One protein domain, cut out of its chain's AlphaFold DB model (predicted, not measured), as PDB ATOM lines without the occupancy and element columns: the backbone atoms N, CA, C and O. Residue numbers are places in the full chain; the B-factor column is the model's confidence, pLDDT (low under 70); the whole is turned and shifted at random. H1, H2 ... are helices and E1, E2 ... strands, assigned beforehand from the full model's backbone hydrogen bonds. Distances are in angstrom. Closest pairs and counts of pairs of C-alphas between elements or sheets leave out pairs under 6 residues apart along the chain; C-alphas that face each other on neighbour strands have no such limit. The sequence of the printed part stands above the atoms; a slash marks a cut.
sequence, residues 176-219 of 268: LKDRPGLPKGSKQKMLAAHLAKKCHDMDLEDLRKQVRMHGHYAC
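This is residues 176 to 219 of the 268 residues of an uncharacterized protein of Puccinia coronata f. sp. avenae (UniProt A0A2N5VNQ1). The chain makes an open, loose C shape: a small two-stranded hairpin, E1 and E2, with a wide loop stands at one end, the short helix H1 follows, and a turn at the other end leads into the longer helix H2, which folds back across an empty gap from H1. The printed part has 44 residues, with two named strands and two named helices in the order E1, E2, H1, H2; the sheet, in the order E1, E2, is antiparallel, and the class is mixed, helices and strands. The whole is loose, with a radius of gyration of the C-alphas of 11.8 A, and only just flat, spanning 34 by 22 by 12 A.

E1, residues 176 to 178, and E2, residues 189 to 191, are antiparallel neighbours and form a hairpin, with 132 degrees between their directions. The C-alphas of Lys 177 and Met 190 face each other at 5.3 A. N 177 and O 190 are within hydrogen-bond range at 2.8 A, as are N 190 and O 177 at 2.8 A. A tight link of one residue joins E2 to H1, residues 193 to 198. H1 is apart from E1. H2, residues 204 to 214, is apart from E1, E2 and H1. In H1 and H2 every O i to N i+4 pair is within hydrogen-bond range.

E1 begins at C-alpha 176 (225.897, 157.493, 176.584) and is 7.0 A long; E2 is 6.9 A long. H1 measures 8.7 A from C-alpha 193 (222.953, 150.414, 181.826). H2 measures 15.2 A and ends at C-alpha 214 (218.808, 157.118, 168.605).

The two C-alphas farthest apart, those of Pro 183 and Glu 205, are 33.7 A apart. The printed part has no cut and no long link. Mean pLDDT of the printed part is 78.9, and residues 179 to 186 are under 70.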
ATOM      1  N   LEU A 176     225.069 158.403 177.366       78.12
ATOM      2  CA  LEU A 176     225.897 157.493 176.584       78.12
ATOM      3  C   LEU A 176     227.203 157.222 177.325       78.12
ATOM      4  O   LEU A 176     227.885 158.145 177.772       78.12
ATOM      5  N   LYS A 177     227.585 155.950 177.405       78.06
ATOM      6  CA  LYS A 177     228.835 155.505 178.021       78.06
ATOM      7  C   LYS A 177     229.778 154.930 176.981       78.06
ATOM      8  O   LYS A 177     229.349 154.376 175.968       78.06
ATOM      9  N   ASP A 178     231.071 155.045 177.258       75.31
ATOM     10  CA  ASP A 178     232.083 154.319 176.503       75.31
ATOM     11  C   ASP A 178     231.823 152.820 176.627       75.31
ATOM     12  O   ASP A 178     231.421 152.305 177.676       75.31
ATOM     13  N   ARG A 179     232.038 152.116 175.522       68.56
ATOM     14  CA  ARG A 179     231.800 150.687 175.462       68.56
ATOM     15  C   ARG A 179     232.870 149.923 176.254       68.56
ATOM     16  O   ARG A 179     234.060 150.135 176.014       68.56
ATOM     17  N   PRO A 180     232.482 148.983 177.133       64.69
ATOM     18  CA  PRO A 180     233.446 148.104 177.783       64.69
ATOM     19  C   PRO A 180     234.176 147.244 176.739       64.69
ATOM     20  O   PRO A 180     233.551 146.657 175.858       64.69
ATOM     21  N   GLY A 181     235.509 147.189 176.822       64.88
ATOM     22  CA  GLY A 181     236.362 146.408 175.914       64.88
ATOM     23  C   GLY A 181     236.861 147.148 174.665       64.88
ATOM     24  O   GLY A 181     237.683 146.594 173.938       64.88
ATOM     25  N   LEU A 182     236.429 148.392 174.426       66.12
ATOM     26  CA  LEU A 182     237.040 149.273 173.425       66.12
ATOM     27  C   LEU A 182     237.986 150.287 174.092       66.12
ATOM     28  O   LEU A 182     237.801 150.628 175.264       66.12
ATOM     29  N   PRO A 183     239.011 150.780 173.372       66.38
ATOM     30  CA  PRO A 183     239.875 151.831 173.889       66.38
ATOM     31  C   PRO A 183     239.053 153.080 174.225       66.38
ATOM     32  O   PRO A 183     238.117 153.443 173.510       66.38
ATOM     33  N   LYS A 184     239.426 153.742 175.325       66.69
ATOM     34  CA  LYS A 184     238.776 154.963 175.809       66.69
ATOM     35  C   LYS A 184     238.770 156.023 174.700       66.69
ATOM     36  O   LYS A 184     239.812 156.281 174.099       66.69
ATOM     37  N   GLY A 185     237.604 156.607 174.414       61.34
ATOM     38  CA  GLY A 185     237.417 157.509 173.269       61.34
ATOM     39  C   GLY A 185     237.001 156.824 171.960       61.34
ATOM     40  O   GLY A 185     237.070 157.442 170.895       61.34
ATOM     41  N   SER A 186     236.553 155.565 171.998       67.19
ATOM     42  CA  SER A 186     235.954 154.933 170.826       67.19
ATOM     43  C   SER A 186     234.731 155.702 170.328       67.19
ATOM     44  O   SER A 186     233.856 156.087 171.099       67.19
ATOM     45  N   LYS A 187     234.615 155.853 169.003       73.50
ATOM     46  CA  LYS A 187     233.461 156.506 168.353       73.50
ATOM     47  C   LYS A 187     232.135 155.772 168.603       73.50
ATOM     48  O   LYS A 187     231.068 156.359 168.438       73.50
ATOM     49  N   GLN A 188     232.205 154.496 168.986       75.38
ATOM     50  CA  GLN A 188     231.054 153.704 169.398       75.38
ATOM     51  C   GLN A 188     230.828 153.811 170.904       75.38
ATOM     52  O   GLN A 188     231.671 153.406 171.704       75.38
ATOM     53  N   LYS A 189     229.664 154.345 171.259       81.12
ATOM     54  CA  LYS A 189     229.141 154.465 172.612       81.12
ATOM     55  C   LYS A 189     227.987 153.486 172.790       81.12
ATOM     56  O   LYS A 189     227.337 153.092 171.824       81.12
ATOM     57  N   MET A 190     227.725 153.108 174.030       79.88
ATOM     58  CA  MET A 190     226.560 152.321 174.413       79.88
ATOM     59  C   MET A 190     225.626 153.148 175.285       79.88
ATOM     60  O   MET A 190     226.048 154.069 175.983       79.88
ATOM     61  N   LEU A 191     224.349 152.784 175.265       82.81
ATOM     62  CA  LEU A 191     223.369 153.314 176.198       82.81
ATOM     63  C   LEU A 191     223.782 152.972 177.639       82.81
ATOM     64  O   LEU A 191     224.203 151.842 177.912       82.81
ATOM     65  N   ALA A 192     223.664 153.920 178.572       78.69
ATOM     66  CA  ALA A 192     223.930 153.641 179.979       78.69
ATOM     67  C   ALA A 192     223.044 152.493 180.496       78.69
ATOM     68  O   ALA A 192     221.864 152.391 180.165       78.69
ATOM     69  N   ALA A 193     223.604 151.644 181.363       77.38
ATOM     70  CA  ALA A 193     222.953 150.414 181.826       77.38
ATOM     71  C   ALA A 193     221.556 150.630 182.445       77.38
ATOM     72  O   ALA A 193     220.669 149.797 182.280       77.38
ATOM     73  N   HIS A 194     221.334 151.757 183.127       72.62
ATOM     74  CA  HIS A 194     220.039 152.075 183.730       72.62
ATOM     75  C   HIS A 194     218.962 152.399 182.676       72.62
ATOM     76  O   HIS A 194     217.817 151.974 182.827       72.62
ATOM     77  N   LEU A 195     219.330 153.070 181.580       77.31
ATOM     78  CA  LEU A 195     218.443 153.309 180.436       77.31
ATOM     79  C   LEU A 195     218.214 152.023 179.642       77.31
ATOM     80  O   LEU A 195     217.079 151.728 179.282       77.31
ATOM     81  N   ALA A 196     219.255 151.208 179.453       80.44
ATOM     82  CA  ALA A 196     219.120 149.897 178.818       80.44
ATOM     83  C   ALA A 196     218.156 148.980 179.592       80.44
ATOM     84  O   ALA A 196     217.383 148.242 178.986       80.44
ATOM     85  N   LYS A 197     218.143 149.070 180.928       81.25
ATOM     86  CA  LYS A 197     217.155 148.376 181.760       81.25
ATOM     87  C   LYS A 197     215.747 148.936 181.560       81.25
ATOM     88  O   LYS A 197     214.817 148.157 181.433       81.25
ATOM     89  N   LYS A 198     215.583 150.258 181.459       80.50
ATOM     90  CA  LYS A 198     214.282 150.872 181.146       80.50
ATOM     91  C   LYS A 198     213.743 150.407 179.786       80.50
ATOM     92  O   LYS A 198     212.541 150.226 179.649       80.50
ATOM     93  N   CYS A 199     214.616 150.153 178.807       82.62
ATOM     94  CA  CYS A 199     214.228 149.590 177.509       82.62
ATOM     95  C   CYS A 199     213.642 148.181 177.581       82.62
ATOM     96  O   CYS A 199     212.934 147.784 176.662       82.62
ATOM     97  N   HIS A 200     213.937 147.431 178.638       80.44
ATOM     98  CA  HIS A 200     213.414 146.083 178.819       80.44
ATOM     99  C   HIS A 200     211.908 146.083 179.119       80.44
ATOM    100  O   HIS A 200     211.180 145.245 178.592       80.44
ATOM    101  N   ASP A 201     211.451 147.069 179.893       82.69
ATOM    102  CA  ASP A 201     210.056 147.205 180.319       82.69
ATOM    103  C   ASP A 201     209.192 148.004 179.317       82.69
ATOM    104  O   ASP A 201     207.991 148.168 179.531       82.69
ATOM    105  N   MET A 202     209.786 148.536 178.241       85.44
ATOM    106  CA  MET A 202     209.066 149.308 177.221       85.44
ATOM    107  C   MET A 202     208.289 148.410 176.253       85.44
ATOM    108  O   MET A 202     208.706 147.294 175.938       85.44
ATOM    109  N   ASP A 203     207.181 148.937 175.723       88.81
ATOM    110  CA  ASP A 203     206.458 148.279 174.638       88.81
ATOM    111  C   ASP A 203     207.300 148.234 173.353       88.81
ATOM    112  O   ASP A 203     208.188 149.062 173.111       88.81
ATOM    113  N   LEU A 204     207.015 147.251 172.499       86.19
ATOM    114  CA  LEU A 204     207.774 146.997 171.279       86.19
ATOM    115  C   LEU A 204     207.748 148.190 170.316       86.19
ATOM    116  O   LEU A 204     208.754 148.460 169.655       86.19
ATOM    117  N   GLU A 205     206.616 148.887 170.200       88.12
ATOM    118  CA  GLU A 205     206.501 150.014 169.271       88.12
ATOM    119  C   GLU A 205     207.256 151.251 169.777       88.12
ATOM    120  O   GLU A 205     207.964 151.904 169.006       88.12
ATOM    121  N   ASP A 206     207.225 151.498 171.086       87.38
ATOM    122  CA  ASP A 206     208.033 152.544 171.717       87.38
ATOM    123  C   ASP A 206     209.527 152.250 171.571       87.38
ATOM    124  O   ASP A 206     210.308 153.132 171.198       87.38
ATOM    125  N   LEU A 207     209.932 150.990 171.758       87.38
ATOM    126  CA  LEU A 207     211.314 150.570 171.543       87.38
ATOM    127  C   LEU A 207     211.748 150.792 170.084       87.38
ATOM    128  O   LEU A 207     212.858 151.260 169.833       87.38
ATOM    129  N   ARG A 208     210.873 150.522 169.106       88.19
ATOM    130  CA  ARG A 208     211.150 150.808 167.687       88.19
ATOM    131  C   ARG A 208     211.305 152.298 167.422       88.19
ATOM    132  O   ARG A 208     212.207 152.672 166.671       88.19
ATOM    133  N   LYS A 209     210.457 153.140 168.014       87.62
ATOM    134  CA  LYS A 209     210.565 154.599 167.894       87.62
ATOM    135  C   LYS A 209     211.904 155.087 168.451       87.62
ATOM    136  O   LYS A 209     212.623 155.802 167.757       87.62
ATOM    137  N   GLN A 210     212.274 154.617 169.639       85.25
ATOM    138  CA  GLN A 210     213.542 154.942 170.295       85.25
ATOM    139  C   GLN A 210     214.753 154.500 169.459       85.25
ATOM    140  O   GLN A 210     215.668 155.287 169.229       85.25
ATOM    141  N   VAL A 211     214.738 153.281 168.910       87.31
ATOM    142  CA  VAL A 211     215.812 152.799 168.020       87.31
ATOM    143  C   VAL A 211     215.905 153.627 166.735       87.31
ATOM    144  O   VAL A 211     217.009 153.891 166.269       87.31
ATOM    145  N   ARG A 212     214.781 154.071 166.157       83.88
ATOM    146  CA  ARG A 212     214.798 154.944 164.966       83.88
ATOM    147  C   ARG A 212     215.357 156.332 165.265       83.88
ATOM    148  O   ARG A 212     216.025 156.896 164.410       83.88
ATOM    149  N   MET A 213     215.076 156.868 166.449       82.19
ATOM    150  CA  MET A 213     215.544 158.193 166.862       82.19
ATOM    151  C   MET A 213     217.023 158.195 167.270       82.19
ATOM    152  O   MET A 213     217.747 159.127 166.932       82.19
ATOM    153  N   HIS A 214     217.485 157.149 167.961       82.38
ATOM    154  CA  HIS A 214     218.808 157.118 168.605       82.38
ATOM    155  C   HIS A 214     219.767 156.070 168.018       82.38
ATOM    156  O   HIS A 214     220.878 155.867 168.509       82.38
ATOM    157  N   GLY A 215     219.360 155.372 166.957       82.06
ATOM    158  CA  GLY A 215     220.205 154.434 166.228       82.06
ATOM    159  C   GLY A 215     221.258 155.165 165.397       82.06
ATOM    160  O   GLY A 215     220.996 155.557 164.266       82.06
ATOM    161  N   HIS A 216     222.462 155.337 165.947       82.12
ATOM    162  CA  HIS A 216     223.524 156.122 165.299       82.12
ATOM    163  C   HIS A 216     224.518 155.299 164.466       82.12
ATOM    164  O   HIS A 216     225.235 155.854 163.634       82.12
ATOM    165  N   TYR A 217     224.604 153.986 164.688       83.75
ATOM    166  CA  TYR A 217     225.645 153.148 164.090       83.75
ATOM    167  C   TYR A 217     225.100 152.281 162.959       83.75
ATOM    168  O   TYR A 217     224.184 151.488 163.157       83.75
ATOM    169  N   ALA A 218     225.710 152.398 161.775       77.69
ATOM    170  CA  ALA A 218     225.368 151.584 160.607       77.69
ATOM    171  C   ALA A 218     226.064 150.210 160.599       77.69
ATOM    172  O   ALA A 218     225.541 149.246 160.046       77.69
ATOM    173  N   CYS A 219     227.251 150.111 161.206       81.94
ATOM    174  CA  CYS A 219     228.061 148.895 161.197       81.94
ATOM    175  C   CYS A 219     227.962 148.150 162.528       81.94
ATOM    176  O   CYS A 219     228.293 148.705 163.576       81.94
TER     177      CYS A 219